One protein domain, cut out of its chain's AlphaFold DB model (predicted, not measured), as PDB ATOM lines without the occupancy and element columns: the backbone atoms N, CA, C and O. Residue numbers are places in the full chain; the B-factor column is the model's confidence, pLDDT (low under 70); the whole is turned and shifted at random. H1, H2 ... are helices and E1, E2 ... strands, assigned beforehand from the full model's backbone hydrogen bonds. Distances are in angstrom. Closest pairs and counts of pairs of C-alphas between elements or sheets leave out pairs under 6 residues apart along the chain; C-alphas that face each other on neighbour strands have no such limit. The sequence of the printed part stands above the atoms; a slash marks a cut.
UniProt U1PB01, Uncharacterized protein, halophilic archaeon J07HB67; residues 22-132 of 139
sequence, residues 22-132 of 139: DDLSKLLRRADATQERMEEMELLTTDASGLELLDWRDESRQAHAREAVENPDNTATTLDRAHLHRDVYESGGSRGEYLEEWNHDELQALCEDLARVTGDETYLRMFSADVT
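AT A GLANCE: This is residues 22 to 132 of the 139 residues of an uncharacterized protein of halophilic archaeon J07HB67 (UniProt U1PB01). H4 runs through the middle of a small body of crossed helices, with H3 packed across it on one side and the helical hairpin H6 and H7 packed across it on another. At one end of the longest axis sits a small hairpin of strands, E1 and E2, with H2 beside E1, while H1 lies alongside H6 and runs opposite to it. The printed part has 111 residues, with seven named helices and two named strands in the order H1, H2, E1, E2, H3, H4, H5, H6, H7; the strands make one antiparallel sheet of order E1 - E2, and the class is mostly helix. The whole is compact, with a radius of gyration of the C-alphas of 13.3 A and spans of 41 by 31 by 23 A.

HOW THE PARTS SIT: H1, residues 22 to 30, and H2, residues 35 to 40, are close but not clearly touching, with the C-alphas of Leu 28 and Gln 35 closest at 7.2 A, and about perpendicular at 73 degrees. E1, residues 44 to 47, comes closest to H2 at the C-alphas of Leu 44 and Met 38, 5.9 A apart. E1 and E2, residues 50 to 53, form a hairpin, with N 45 and O 52 within hydrogen-bond range at 2.9 A and N 47 and O 50 at 3.1 A. H3, residues 59 to 70, touches H4, residues 78 to 91, closest at the C-alphas of Ala 65 and Asp 80, 4.6 A, at a steep tilt of 67 degrees, only just short of about perpendicular, opposite ways. H5, residues 96 to 99, is near H4. H6, residues 104 to 118, touches H4 with residues 106 to 111 alone, closest at the C-alphas of Leu 107 and Thr 78, 6.1 A, about perpendicular at 80 degrees. H6 also touches H1, closest at the C-alphas of Asp 113 and Leu 27, 7.1 A, at a shallow tilt of 13 degrees, opposite ways. H7, residues 122 to 131, forms a helical hairpin with H6, closest at the C-alphas of Tyr 123 and Cys 111, 5.0 A, at a tilt of 36 degrees, only just steep. H7 touches H4, closest at the C-alphas of Met 126 and Tyr 89, 6.6 A. Every O i to N i+4 pair is within hydrogen-bond range in H1, H2, H3, H4 and H6, and 3 of 6 are in H7; H5 is too short for such a pair.

IN THESE COORDINATES: H1 begins at C-alpha 22 (207.797, 201.555, 186.159) and is 12.5 A long. H3 is 16.2 A long, H4 19.9 A, H6 20.5 A and H7 15.0 A. H4 begins at C-alpha 78 (196.821, 200.376, 171.069), and H7 ends at C-alpha 131 (207.719, 208.499, 154.969).

THE WHOLE: The two C-alphas farthest apart are those of Ala 48 and Thr 132, 42.4 A. The printed part has no cut and no long link; the link from H3 to H4 is short, the others tight. The mean pLDDT of the printed part is 77.2, and it is under 70 at residues 41 to 42, 46 to 51, 93 to 101 and 128 to 132.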
ATOM      1  N   ASP A  22     208.411 200.222 186.137       74.94
ATOM      2  CA  ASP A  22     207.797 201.555 186.159       74.94
ATOM      3  C   ASP A  22     207.585 202.189 184.766       74.94
ATOM      4  O   ASP A  22     206.526 202.759 184.512       74.94
ATOM      5  N   ASP A  23     208.546 202.075 183.846       76.50
ATOM      6  CA  ASP A  23     208.444 202.594 182.474       76.50
ATOM      7  C   ASP A  23     207.415 201.798 181.668       76.50
ATOM      8  O   ASP A  23     206.527 202.382 181.049       76.50
ATOM      9  N   LEU A  24     207.446 200.465 181.787       75.88
ATOM     10  CA  LEU A  24     206.447 199.608 181.155       75.88
ATOM     11  C   LEU A  24     205.049 199.869 181.729       75.88
ATOM     12  O   LEU A  24     204.099 200.039 180.977       75.88
ATOM     13  N   SER A  25     204.909 200.009 183.048       75.88
ATOM     14  CA  SER A  25     203.623 200.352 183.678       75.88
ATOM     15  C   SER A  25     203.055 201.690 183.187       75.88
ATOM     16  O   SER A  25     201.848 201.817 182.970       75.88
ATOM     17  N   LYS A  26     203.907 202.704 182.986       81.69
ATOM     18  CA  LYS A  26     203.491 203.999 182.420       81.69
ATOM     19  C   LYS A  26     203.092 203.876 180.956       81.69
ATOM     20  O   LYS A  26     202.083 204.464 180.567       81.69
ATOM     21  N   LEU A  27     203.851 203.105 180.180       79.50
ATOM     22  CA  LEU A  27     203.550 202.792 178.788       79.50
ATOM     23  C   LEU A  27     202.187 202.103 178.682       79.50
ATOM     24  O   LEU A  27     201.343 202.536 177.909       79.50
ATOM     25  N   LEU A  28     201.917 201.102 179.515       74.38
ATOM     26  CA  LEU A  28     200.638 200.388 179.514       74.38
ATOM     27  C   LEU A  28     199.475 201.310 179.877       74.38
ATOM     28  O   LEU A  28     198.457 201.319 179.189       74.38
ATOM     29  N   ARG A  29     199.663 202.182 180.874       77.25
ATOM     30  CA  ARG A  29     198.647 203.174 181.247       77.25
ATOM     31  C   ARG A  29     198.325 204.145 180.110       77.25
ATOM     32  O   ARG A  29     197.210 204.653 180.051       77.25
ATOM     33  N   ARG A  30     199.296 204.447 179.243       76.75
ATOM     34  CA  ARG A  30     199.082 205.302 178.066       76.75
ATOM     35  C   ARG A  30     198.371 204.560 176.936       76.75
ATOM     36  O   ARG A  30     197.657 205.194 176.180       76.75
ATOM     37  N   ALA A  31     198.553 203.244 176.851       72.38
ATOM     38  CA  ALA A  31     197.891 202.369 175.887       72.38
ATOM     39  C   ALA A  31     196.461 201.983 176.324       72.38
ATOM     40  O   ALA A  31     195.948 200.954 175.893       72.38
ATOM     41  N   ASP A  32     195.861 202.779 177.218       71.62
ATOM     42  CA  ASP A  32     194.559 202.560 177.863       71.62
ATOM     43  C   ASP A  32     194.403 201.186 178.535       71.62
ATOM     44  O   ASP A  32     193.317 200.632 178.677       71.62
ATOM     45  N   ALA A  33     195.516 200.617 178.987       70.31
ATOM     46  CA  ALA A  33     195.544 199.268 179.496       70.31
ATOM     47  C   ALA A  33     196.005 199.197 180.950       70.31
ATOM     48  O   ALA A  33     197.027 199.758 181.353       70.31
ATOM     49  N   THR A  34     195.250 198.452 181.755       72.06
ATOM     50  CA  THR A  34     195.632 198.148 183.139       72.06
ATOM     51  C   THR A  34     196.385 196.829 183.187       72.06
ATOM     52  O   THR A  34     196.012 195.893 182.491       72.06
ATOM     53  N   GLN A  35     197.416 196.740 184.029       70.12
ATOM     54  CA  GLN A  35     198.231 195.528 184.179       70.12
ATOM     55  C   GLN A  35     197.375 194.260 184.364       70.12
ATOM     56  O   GLN A  35     197.562 193.291 183.642       70.12
ATOM     57  N   GLU A  36     196.391 194.301 185.267       71.62
ATOM     58  CA  GLU A  36     195.532 193.152 185.592       71.62
ATOM     59  C   GLU A  36     194.708 192.680 184.380       71.62
ATOM     60  O   GLU A  36     194.590 191.484 184.126       71.62
ATOM     61  N   ARG A  37     194.206 193.619 183.565       71.69
ATOM     62  CA  ARG A  37     193.518 193.300 182.303       71.69
ATOM     63  C   ARG A  37     194.480 192.781 181.242       71.69
ATOM     64  O   ARG A  37     194.098 191.937 180.449       71.69
ATOM     65  N   MET A  38     195.717 193.261 181.219       71.12
ATOM     66  CA  MET A  38     196.725 192.796 180.270       71.12
ATOM     67  C   MET A  38     197.203 191.372 180.563       71.12
ATOM     68  O   MET A  38     197.453 190.626 179.626       71.12
ATOM     69  N   GLU A  39     197.314 190.983 181.835       72.12
ATOM     70  CA  GLU A  39     197.597 189.593 182.221       72.12
ATOM     71  C   GLU A  39     196.432 188.669 181.816       72.12
ATOM     72  O   GLU A  39     196.661 187.579 181.302       72.12
ATOM     73  N   GLU A  40     195.183 189.131 181.963       72.06
ATOM     74  CA  GLU A  40     193.982 188.419 181.490       72.06
ATOM     75  C   GLU A  40     193.940 188.269 179.959       72.06
ATOM     76  O   GLU A  40     193.471 187.253 179.453       72.06
ATOM     77  N   MET A  41     194.443 189.265 179.228       69.31
ATOM     78  CA  MET A  41     194.495 189.283 177.762       69.31
ATOM     79  C   MET A  41     195.777 188.646 177.193       69.31
ATOM     80  O   MET A  41     196.004 188.724 175.993       69.31
ATOM     81  N   GLU A  42     196.624 188.026 178.025       69.81
ATOM     82  CA  GLU A  42     197.892 187.401 177.600       69.81
ATOM     83  C   GLU A  42     198.856 188.397 176.926       69.81
ATOM     84  O   GLU A  42     199.585 188.091 175.981       69.81
ATOM     85  N   LEU A  43     198.856 189.643 177.399       71.12
ATOM     86  CA  LEU A  43     199.655 190.718 176.816       71.12
ATOM     87  C   LEU A  43     200.976 190.945 177.552       71.12
ATOM     88  O   LEU A  43     201.900 191.547 176.997       71.12
ATOM     89  N   LEU A  44     201.063 190.451 178.784       72.00
ATOM     90  CA  LEU A  44     202.205 190.563 179.680       72.00
ATOM     91  C   LEU A  44     202.381 189.241 180.419       72.00
ATOM     92  O   LEU A  44     201.403 188.550 180.700       72.00
ATOM     93  N   THR A  45     203.614 188.944 180.803       70.88
ATOM     94  CA  THR A  45     203.906 187.934 181.814       70.88
ATOM     95  C   THR A  45     204.576 188.586 183.012       70.88
ATOM     96  O   THR A  45     205.346 189.538 182.876       70.88
ATOM     97  N   THR A  46     204.266 188.075 184.196       65.31
ATOM     98  CA  THR A  46     204.859 188.530 185.449       65.31
ATOM     99  C   THR A  46     205.779 187.418 185.949       65.31
ATOM    100  O   THR A  46     205.366 186.570 186.741       65.31
ATOM    101  N   ASP A  47     207.014 187.366 185.439       63.81
ATOM    102  CA  ASP A  47     208.029 186.426 185.932       63.81
ATOM    103  C   ASP A  47     208.688 186.968 187.217       63.81
ATOM    104  O   ASP A  47     208.513 188.127 187.601       63.81
ATOM    105  N   ALA A  48     209.491 186.146 187.901       53.12
ATOM    106  CA  ALA A  48     210.267 186.542 189.078       53.12
ATOM    107  C   ALA A  48     211.179 187.767 188.839       53.12
ATOM    108  O   ALA A  48     211.643 188.381 189.805       53.12
ATOM    109  N   SER A  49     211.420 188.119 187.573       57.31
ATOM    110  CA  SER A  49     212.205 189.276 187.129       57.31
ATOM    111  C   SER A  49     211.388 190.568 186.942       57.31
ATOM    112  O   SER A  49     211.985 191.640 186.833       57.31
ATOM    113  N   GLY A  50     210.051 190.509 186.967       64.38
ATOM    114  CA  GLY A  50     209.157 191.662 186.815       64.38
ATOM    115  C   GLY A  50     208.102 191.485 185.720       64.38
ATOM    116  O   GLY A  50     207.879 190.386 185.224       64.38
ATOM    117  N   LEU A  51     207.429 192.587 185.371       67.94
ATOM    118  CA  LEU A  51     206.529 192.645 184.216       67.94
ATOM    119  C   LEU A  51     207.335 192.638 182.918       67.94
ATOM    120  O   LEU A  51     208.141 193.545 182.695       67.94
ATOM    121  N   GLU A  52     207.050 191.675 182.054       71.75
ATOM    122  CA  GLU A  52     207.625 191.545 180.721       71.75
ATOM    123  C   GLU A  52     206.502 191.532 179.679       71.75
ATOM    124  O   GLU A  52     205.447 190.927 179.880       71.75
ATOM    125  N   LEU A  53     206.706 192.228 178.557       73.56
ATOM    126  CA  LEU A  53     205.800 192.134 177.413       73.56
ATOM    127  C   LEU A  53     205.888 190.727 176.830       73.56
ATOM    128  O   LEU A  53     206.990 190.227 176.605       73.56
ATOM    129  N   LEU A  54     204.735 190.113 176.561       73.69
ATOM    130  CA  LEU A  54     204.714 188.855 175.823       73.69
ATOM    131  C   LEU A  54     205.311 189.089 174.434       73.69
ATOM    132  O   LEU A  54     204.994 190.093 173.782       73.69
ATOM    133  N   ASP A  55     206.211 188.191 174.023       74.81
ATOM    134  CA  ASP A  55     206.931 188.328 172.762       74.81
ATOM    135  C   ASP A  55     205.919 188.442 171.623       74.81
ATOM    136  O   ASP A  55     204.976 187.659 171.520       74.81
ATOM    137  N   TRP A  56     206.090 189.445 170.769       77.25
ATOM    138  CA  TRP A  56     205.165 189.675 169.666       77.25
ATOM    139  C   TRP A  56     205.153 188.494 168.681       77.25
ATOM    140  O   TRP A  56     204.191 188.366 167.939       77.25
ATOM    141  N   ARG A  57     206.178 187.626 168.651       76.12
ATOM    142  CA  ARG A  57     206.198 186.409 167.816       76.12
ATOM    143  C   ARG A  57     205.391 185.263 168.397       76.12
ATOM    144  O   ARG A  57     205.285 184.223 167.750       76.12
ATOM    145  N   ASP A  58     204.890 185.411 169.616       83.56
ATOM    146  CA  ASP A  58     204.042 184.403 170.216       83.56
ATOM    147  C   ASP A  58     202.753 184.254 169.390       83.56
ATOM    148  O   ASP A  58     202.038 185.225 169.126       83.56
ATOM    149  N   GLU A  59     202.477 183.028 168.937       81.94
ATOM    150  CA  GLU A  59     201.313 182.731 168.094       81.94
ATOM    151  C   GLU A  59     200.000 183.083 168.797       81.94
ATOM    152  O   GLU A  59     199.083 183.596 168.154       81.94
ATOM    153  N   SER A  60     199.911 182.861 170.113       82.38
ATOM    154  CA  SER A  60     198.722 183.215 170.891       82.38
ATOM    155  C   SER A  60     198.567 184.729 170.954       82.38
ATOM    156  O   SER A  60     197.459 185.240 170.780       82.38
ATOM    157  N   ARG A  61     199.677 185.468 171.099       83.69
ATOM    158  CA  ARG A  61     199.641 186.935 171.091       83.69
ATOM    159  C   ARG A  61     199.167 187.497 169.753       83.69
ATOM    160  O   ARG A  61     198.362 188.431 169.739       83.69
ATOM    161  N   GLN A  62     199.644 186.943 168.643       83.31
ATOM    162  CA  GLN A  62     199.211 187.368 167.312       83.31
ATOM    163  C   GLN A  62     197.753 187.008 167.043       83.31
ATOM    164  O   GLN A  62     197.002 187.840 166.535       83.31
ATOM    165  N   ALA A  63     197.320 185.810 167.442       85.81
ATOM    166  CA  ALA A  63     195.926 185.397 167.327       85.81
ATOM    167  C   ALA A  63     194.991 186.323 168.122       85.81
ATOM    168  O   ALA A  63     193.983 186.772 167.578       85.81
ATOM    169  N   HIS A  64     195.354 186.671 169.360       84.31
ATOM    170  CA  HIS A  64     194.585 187.596 170.192       84.31
ATOM    171  C   HIS A  64     194.508 188.996 169.576       84.31
ATOM    172  O   HIS A  64     193.421 189.546 169.415       84.31
ATOM    173  N   ALA A  65     195.655 189.573 169.197       84.94
ATOM    174  CA  ALA A  65     195.703 190.915 168.623       84.94
ATOM    175  C   ALA A  65     194.882 191.003 167.329       84.94
ATOM    176  O   ALA A  65     194.166 191.979 167.103       84.94
ATOM    177  N   ARG A  66     194.947 189.956 166.501       85.75
ATOM    178  CA  ARG A  66     194.159 189.849 165.279       85.75
ATOM    179  C   ARG A  66     192.662 189.737 165.574       85.75
ATOM    180  O   ARG A  66     191.889 190.502 165.008       85.75
ATOM    181  N   GLU A  67     192.259 188.858 166.493       87.25
ATOM    182  CA  GLU A  67     190.856 188.701 166.900       87.25
ATOM    183  C   GLU A  67     190.285 190.008 167.468       87.25
ATOM    184  O   GLU A  67     189.182 190.407 167.101       87.25
ATOM    185  N   ALA A  68     191.044 190.708 168.313       86.06
ATOM    186  CA  ALA A  68     190.621 191.964 168.924       86.06
ATOM    187  C   ALA A  68     190.418 193.087 167.891       86.06
ATOM    188  O   ALA A  68     189.525 193.922 168.053       86.06
ATOM    189  N   VAL A  69     191.235 193.104 166.833       83.19
ATOM    190  CA  VAL A  69     191.130 194.052 165.713       83.19
ATOM    191  C   VAL A  69     189.977 193.695 164.779       83.19
ATOM    192  O   VAL A  69     189.249 194.584 164.346       83.19
ATOM    193  N   GLU A  70     189.806 192.411 164.463       83.88
ATOM    194  CA  GLU A  70     188.747 191.913 163.575       83.88
ATOM    195  C   GLU A  70     187.364 191.896 164.268       83.88
ATOM    196  O   GLU A  70     186.335 191.709 163.612       83.88
ATOM    197  N   ASN A  71     187.313 192.110 165.588       82.62
ATOM    198  CA  ASN A  71     186.078 192.190 166.357       82.62
ATOM    199  C   ASN A  71     185.251 193.436 165.963       82.62
ATOM    200  O   ASN A  71     185.794 194.541 165.935       82.62
ATOM    201  N   PRO A  72     183.928 193.313 165.729       76.69
ATOM    202  CA  PRO A  72     183.076 194.445 165.349       76.69
ATOM    203  C   PRO A  72     183.011 195.564 166.400       76.69
ATOM    204  O   PRO A  72     182.742 196.710 166.045       76.69
ATOM    205  N   ASP A  73     183.253 195.248 167.674       79.44
ATOM    206  CA  ASP A  73     183.311 196.226 168.761       79.44
ATOM    207  C   ASP A  73     184.717 196.844 168.931       79.44
ATOM    208  O   ASP A  73     184.901 197.691 169.803       79.44
ATOM    209  N   ASN A  74     185.698 196.434 168.108       73.00
ATOM    210  CA  ASN A  74     187.104 196.859 168.113       73.00
ATOM    211  C   ASN A  74     187.661 196.987 169.537       73.00
ATOM    212  O   ASN A  74     187.967 198.074 170.034       73.00
ATOM    213  N   THR A  75     187.780 195.843 170.204       80.94
ATOM    214  CA  THR A  75     188.312 195.760 171.568       80.94
ATOM    215  C   THR A  75     189.840 195.796 171.601       80.94
ATOM    216  O   THR A  75     190.422 195.629 172.671       80.94
ATOM    217  N   ALA A  76     190.492 195.985 170.449       84.75
ATOM    218  CA  ALA A  76     191.940 196.053 170.339       84.75
ATOM    219  C   ALA A  76     192.495 197.253 171.102       84.75
ATOM    220  O   ALA A  76     192.145 198.409 170.834       84.75
ATOM    221  N   THR A  77     193.431 196.977 172.004       85.38
ATOM    222  CA  THR A  77     194.226 198.030 172.627       85.38
ATOM    223  C   THR A  77     195.211 198.611 171.612       85.38
ATOM    224  O   THR A  77     195.538 197.997 170.592       85.38
ATOM    225  N   THR A  78     195.762 199.788 171.901       87.75
ATOM    226  CA  THR A  78     196.821 200.376 171.069       87.75
ATOM    227  C   THR A  78     198.048 199.451 170.998       87.75
ATOM    228  O   THR A  78     198.726 199.407 169.972       87.75
ATOM    229  N   LEU A  79     198.295 198.634 172.034       86.25
ATOM    230  CA  LEU A  79     199.357 197.622 172.032       86.25
ATOM    231  C   LEU A  79     199.070 196.464 171.066       86.25
ATOM    232  O   LEU A  79     199.980 196.027 170.366       86.25
ATOM    233  N   ASP A  80     197.823 195.994 170.983       86.56
ATOM    234  CA  ASP A  80     197.433 194.946 170.027       86.56
ATOM    235  C   ASP A  80     197.621 195.409 168.594       86.56
ATOM    236  O   ASP A  80     198.209 194.708 167.772       86.56
ATOM    237  N   ARG A  81     197.218 196.650 168.324       87.94
ATOM    238  CA  ARG A  81     197.442 197.307 167.038       87.94
ATOM    239  C   ARG A  81     198.930 197.392 166.709       87.94
ATOM    240  O   ARG A  81     199.310 197.110 165.579       87.94
ATOM    241  N   ALA A  82     199.783 197.716 167.684       88.25
ATOM    242  CA  ALA A  82     201.231 197.777 167.485       88.25
ATOM    243  C   ALA A  82     201.835 196.398 167.171       88.25
ATOM    244  O   ALA A  82     202.648 196.277 166.252       88.25
ATOM    245  N   HIS A  83     201.425 195.353 167.893       87.38
ATOM    246  CA  HIS A  83     201.902 193.987 167.662       87.38
ATOM    247  C   HIS A  83     201.414 193.416 166.328       87.38
ATOM    248  O   HIS A  83     202.210 192.820 165.601       87.38
ATOM    249  N   LEU A  84     200.149 193.652 165.968       86.69
ATOM    250  CA  LEU A  84     199.606 193.248 164.673       86.69
ATOM    251  C   LEU A  84     200.283 194.018 163.534       86.69
ATOM    252  O   LEU A  84     200.670 193.435 162.525       86.69
ATOM    253  N   HIS A  85     200.485 195.328 163.700       85.94
ATOM    254  CA  HIS A  85     201.180 196.140 162.705       85.94
ATOM    255  C   HIS A  85     202.600 195.620 162.452       85.94
ATOM    256  O   HIS A  85     203.063 195.612 161.309       85.94
ATOM    257  N   ARG A  86     203.275 195.142 163.504       86.62
ATOM    258  CA  ARG A  86     204.612 194.560 163.405       86.62
ATOM    259  C   ARG A  86     204.615 193.228 162.670       86.62
ATOM    260  O   ARG A  86     205.449 193.032 161.792       86.62
ATOM    261  N   ASP A  87     203.683 192.343 163.002       84.44
ATOM    262  CA  ASP A  87     203.536 191.053 162.328       84.44
ATOM    263  C   ASP A  87     203.300 191.223 160.827       84.44
ATOM    264  O   ASP A  87     204.003 190.632 160.004       84.44
ATOM    265  N   VAL A  88     202.389 192.129 160.459       82.31
ATOM    266  CA  VAL A  88     202.112 192.453 159.056       82.31
ATOM    267  C   VAL A  88     203.337 193.083 158.386       82.31
ATOM    268  O   VAL A  88     203.625 192.771 157.228       82.31
ATOM    269  N   TYR A  89     204.080 193.939 159.097       83.56
ATOM    270  CA  TYR A  89     205.320 194.541 158.600       83.56
ATOM    271  C   TYR A  89     206.401 193.489 158.305       83.56
ATOM    272  O   TYR A  89     206.984 193.514 157.221       83.56
ATOM    273  N   GLU A  90     206.646 192.543 159.214       83.56
ATOM    274  CA  GLU A  90     207.660 191.493 159.022       83.56
ATOM    275  C   GLU A  90     207.217 190.421 158.014       83.56
ATOM    276  O   GLU A  90     208.046 189.905 157.261       83.56
ATOM    277  N   SER A  91     205.915 190.147 157.921       80.44
ATOM    278  CA  SER A  91     205.341 189.228 156.930       80.44
ATOM    279  C   SER A  91     205.228 189.834 155.521       80.44
ATOM    280  O   SER A  91     204.895 189.123 154.571       80.44
ATOM    281  N   GLY A  92     205.494 191.136 155.355       73.00
ATOM    282  CA  GLY A  92     205.359 191.840 154.074       73.00
ATOM    283  C   GLY A  92     203.908 191.995 153.599       73.00
ATOM    284  O   GLY A  92     203.657 192.108 152.398       73.00
ATOM    285  N   GLY A  93     202.946 191.963 154.525       69.88
ATOM    286  CA  GLY A  93     201.522 192.115 154.237       69.88
ATOM    287  C   GLY A  93     201.108 193.565 153.948       69.88
ATOM    288  O   GLY A  93     201.860 194.518 154.166       69.88
ATOM    289  N   SER A  94     199.881 193.749 153.446       64.50
ATOM    290  CA  SER A  94     199.314 195.085 153.205       64.50
ATOM    291  C   SER A  94     198.822 195.712 154.507       64.50
ATOM    292  O   SER A  94     197.923 195.188 155.156       64.50
ATOM    293  N   ARG A  95     199.423 196.849 154.871       65.44
ATOM    294  CA  ARG A  95     199.200 197.577 156.133       65.44
ATOM    295  C   ARG A  95     198.080 198.628 156.052       65.44
ATOM    296  O   ARG A  95     197.638 199.108 157.087       65.44
ATOM    297  N   GLY A  96     197.647 198.980 154.838       59.41
ATOM    298  CA  GLY A  96     196.784 200.140 154.579       59.41
ATOM    299  C   GLY A  96     195.405 200.060 155.231       59.41
ATOM    300  O   GLY A  96     195.009 201.004 155.899       59.41
ATOM    301  N   GLU A  97     194.730 198.913 155.121       63.75
ATOM    302  CA  GLU A  97     193.334 198.774 155.570       63.75
ATOM    303  C   GLU A  97     193.174 198.978 157.089       63.75
ATOM    304  O   GLU A  97     192.226 199.611 157.530       63.75
ATOM    305  N   TYR A  98     194.151 198.537 157.889       65.31
ATOM    306  CA  TYR A  98     194.119 198.706 159.346       65.31
ATOM    307  C   TYR A  98     194.551 200.106 159.804       65.31
ATOM    308  O   TYR A  98     194.042 200.621 160.796       65.31
ATOM    309  N   LEU A  99     195.497 200.734 159.097       65.25
ATOM    310  CA  LEU A  99     196.043 202.037 159.489       65.25
ATOM    311  C   LEU A  99     195.060 203.190 159.265       65.25
ATOM    312  O   LEU A  99     195.115 204.166 160.008       65.25
ATOM    313  N   GLU A 100     194.169 203.090 158.276       65.94
ATOM    314  CA  GLU A 100     193.166 204.128 157.998       65.94
ATOM    315  C   GLU A 100     192.129 204.268 159.126       65.94
ATOM    316  O   GLU A 100     191.600 205.357 159.348       65.94
ATOM    317  N   GLU A 101     191.859 203.187 159.863       69.88
ATOM    318  CA  GLU A 101     190.889 203.173 160.965       69.88
ATOM    319  C   GLU A 101     191.504 203.528 162.326       69.88
ATOM    320  O   GLU A 101     190.782 203.808 163.288       69.88
ATOM    321  N   TRP A 102     192.832 203.509 162.443       83.00
ATOM    322  CA  TRP A 102     193.518 203.684 163.719       83.00
ATOM    323  C   TRP A 102     194.079 205.091 163.895       83.00
ATOM    324  O   TRP A 102     194.469 205.772 162.950       83.00
ATOM    325  N   ASN A 103     194.173 205.525 165.152       81.44
ATOM    326  CA  ASN A 103     194.815 206.789 165.481       81.44
ATOM    327  C   ASN A 103     196.342 206.664 165.323       81.44
ATOM    328  O   ASN A 103     197.031 206.188 166.228       81.44
ATOM    329  N   HIS A 104     196.853 207.076 164.161       82.44
ATOM    330  CA  HIS A 104     198.268 206.964 163.802       82.44
ATOM    331  C   HIS A 104     199.191 207.661 164.808       82.44
ATOM    332  O   HIS A 104     200.218 207.094 165.167       82.44
ATOM    333  N   ASP A 105     198.833 208.852 165.301       85.00
ATOM    334  CA  ASP A 105     199.650 209.589 166.275       85.00
ATOM    335  C   ASP A 105     199.828 208.804 167.582       85.00
ATOM    336  O   ASP A 105     200.927 208.722 168.130       85.00
ATOM    337  N   GLU A 106     198.748 208.193 168.077       85.38
ATOM    338  CA  GLU A 106     198.778 207.405 169.312       85.38
ATOM    339  C   GLU A 106     199.566 206.106 169.131       85.38
ATOM    340  O   GLU A 106     200.357 205.725 169.996       85.38
ATOM    341  N   LEU A 107     199.386 205.446 167.987       87.62
ATOM    342  CA  LEU A 107     200.086 204.213 167.661       87.62
ATOM    343  C   LEU A 107     201.587 204.448 167.450       87.62
ATOM    344  O   LEU A 107     202.404 203.696 167.981       87.62
ATOM    345  N   GLN A 108     201.954 205.511 166.734       87.94
ATOM    346  CA  GLN A 108     203.342 205.911 166.537       87.94
ATOM    347  C   GLN A 108     203.999 206.235 167.879       87.94
ATOM    348  O   GLN A 108     205.039 205.657 168.198       87.94
ATOM    349  N   ALA A 109     203.357 207.077 168.698       88.12
ATOM    350  CA  ALA A 109     203.853 207.388 170.032       88.12
ATOM    351  C   ALA A 109     204.027 206.106 170.856       88.12
ATOM    352  O   ALA A 109     205.044 205.958 171.543       88.12
ATOM    353  N   LEU A 110     203.081 205.153 170.751       89.00
ATOM    354  CA  LEU A 110     203.177 203.855 171.410       89.00
ATOM    355  C   LEU A 110     204.442 203.090 170.989       89.00
ATOM    356  O   LEU A 110     205.203 202.630 171.843       89.00
ATOM    357  N   CYS A 111     204.668 202.985 169.684       88.81
ATOM    358  CA  CYS A 111     205.817 202.313 169.098       88.81
ATOM    359  C   CYS A 111     207.154 202.984 169.454       88.81
ATOM    360  O   CYS A 111     208.147 202.285 169.651       88.81
ATOM    361  N   GLU A 112     207.180 204.306 169.624       88.56
ATOM    362  CA  GLU A 112     208.376 205.034 170.059       88.56
ATOM    363  C   GLU A 112     208.809 204.678 171.491       88.56
ATOM    364  O   GLU A 112     209.991 204.378 171.686       88.56
ATOM    365  N   ASP A 113     207.906 204.617 172.492       86.69
ATOM    366  CA  ASP A 113     208.361 204.080 173.798       86.69
ATOM    367  C   ASP A 113     208.632 202.590 173.696       86.69
ATOM    368  O   ASP A 113     209.540 202.140 174.376       86.69
ATOM    369  N   LEU A 114     207.873 201.801 172.925       85.12
ATOM    370  CA  LEU A 114     208.155 200.364 172.847       85.12
ATOM    371  C   LEU A 114     209.600 200.145 172.400       85.12
ATOM    372  O   LEU A 114     210.317 199.392 173.053       85.12
ATOM    373  N   ALA A 115     210.068 200.875 171.388       86.88
ATOM    374  CA  ALA A 115     211.471 200.866 170.988       86.88
ATOM    375  C   ALA A 115     212.412 201.368 172.095       86.88
ATOM    376  O   ALA A 115     213.453 200.764 172.334       86.88
ATOM    377  N   ARG A 116     212.050 202.442 172.806       84.12
ATOM    378  CA  ARG A 116     212.853 202.998 173.911       84.12
ATOM    379  C   ARG A 116     212.997 202.035 175.093       84.12
ATOM    380  O   ARG A 116     214.045 201.999 175.727       84.12
ATOM    381  N   VAL A 117     211.928 201.314 175.409       80.56
ATOM    382  CA  VAL A 117     211.782 200.450 176.584       80.56
ATOM    383  C   VAL A 117     212.356 199.071 176.301       80.56
ATOM    384  O   VAL A 117     213.106 198.546 177.112       80.56
ATOM    385  N   THR A 118     212.040 198.490 175.144       77.31
ATOM    386  CA  THR A 118     212.495 197.140 174.766       77.31
ATOM    387  C   THR A 118     213.833 197.135 174.027       77.31
ATOM    388  O   THR A 118     214.423 196.075 173.844       77.31
ATOM    389  N   GLY A 119     214.308 198.297 173.568       78.75
ATOM    390  CA  GLY A 119     215.457 198.405 172.667       78.75
ATOM    391  C   GLY A 119     215.157 197.963 171.228       78.75
ATOM    392  O   GLY A 119     216.068 197.903 170.405       78.75
ATOM    393  N   ASP A 120     213.903 197.635 170.901       83.12
ATOM    394  CA  ASP A 120     213.536 197.106 169.593       83.12
ATOM    395  C   ASP A 120     213.201 198.217 168.586       83.12
ATOM    396  O   ASP A 120     212.066 198.681 168.454       83.12
ATOM    397  N   GLU A 121     214.211 198.614 167.814       86.50
ATOM    398  CA  GLU A 121     214.104 199.642 166.773       86.50
ATOM    399  C   GLU A 121     213.155 199.261 165.621       86.50
ATOM    400  O   GLU A 121     212.852 200.089 164.760       86.50
ATOM    401  N   THR A 122     212.672 198.015 165.549       87.06
ATOM    402  CA  THR A 122     211.678 197.606 164.541       87.06
ATOM    403  C   THR A 122     210.399 198.420 164.676       87.06
ATOM    404  O   THR A 122     209.866 198.863 163.661       87.06
ATOM    405  N   TYR A 123     209.985 198.734 165.907       86.31
ATOM    406  CA  TYR A 123     208.826 199.589 166.161       86.31
ATOM    407  C   TYR A 123     208.983 201.003 165.578       86.31
ATOM    408  O   TYR A 123     208.003 201.581 165.120       86.31
ATOM    409  N   LEU A 124     210.204 201.542 165.494       88.19
ATOM    410  CA  LEU A 124     210.471 202.826 164.826       88.19
ATOM    411  C   LEU A 124     210.470 202.692 163.297       88.19
ATOM    412  O   LEU A 124     209.996 203.574 162.574       88.19
ATOM    413  N   ARG A 125     211.011 201.581 162.785       85.44
ATOM    414  CA  ARG A 125     211.122 201.311 161.342       85.44
ATOM    415  C   ARG A 125     209.768 201.101 160.672       85.44
ATOM    416  O   ARG A 125     209.611 201.506 159.523       85.44
ATOM    417  N   MET A 126     208.808 200.527 161.392       82.31
ATOM    418  CA  MET A 126     207.433 200.331 160.924       82.31
ATOM    419  C   MET A 126     206.775 201.640 160.474       82.31
ATOM    420  O   MET A 126     206.128 201.658 159.434       82.31
ATOM    421  N   PHE A 127     207.030 202.734 161.198       75.38
ATOM    422  CA  PHE A 127     206.497 204.069 160.900       75.38
ATOM    423  C   PHE A 127     207.416 204.905 160.004       75.38
ATOM    424  O   PHE A 127     206.953 205.713 159.204       75.38
ATOM    425  N   SER A 128     208.733 204.692 160.085       67.62
ATOM    426  CA  SER A 128     209.697 205.415 159.243       67.62
ATOM    427  C   SER A 128     209.641 204.987 157.772       67.62
ATOM    428  O   SER A 128     209.961 205.779 156.884       67.62
ATOM    429  N   ALA A 129     209.241 203.742 157.493       58.59
ATOM    430  CA  ALA A 129     209.159 203.219 156.132       58.59
ATOM    431  C   ALA A 129     208.083 203.926 155.283       58.59
ATOM    432  O   ALA A 129     208.275 204.088 154.077       58.59
ATOM    433  N   ASP A 130     207.004 204.415 155.896       52.25
ATOM    434  CA  ASP A 130     205.902 205.077 155.187       52.25
ATOM    435  C   ASP A 130     206.223 206.528 154.773       52.25
ATOM    436  O   ASP A 130     205.650 207.037 153.811       52.25
ATOM    437  N   VAL A 131     207.243 207.159 155.371       44.97
ATOM    438  CA  VAL A 131     207.719 208.499 154.969       44.97
ATOM    439  C   VAL A 131     208.560 208.496 153.681       44.97
ATOM    440  O   VAL A 131     208.859 209.555 153.137       44.97
ATOM    441  N   THR A 132     208.926 207.330 153.137       44.81
ATOM    442  CA  THR A 132     209.920 207.265 152.044       44.81
ATOM    443  C   THR A 132     209.398 206.864 150.667       44.81
ATOM    444  O   THR A 132     210.160 206.968 149.710       44.81
TER     445      THR A 132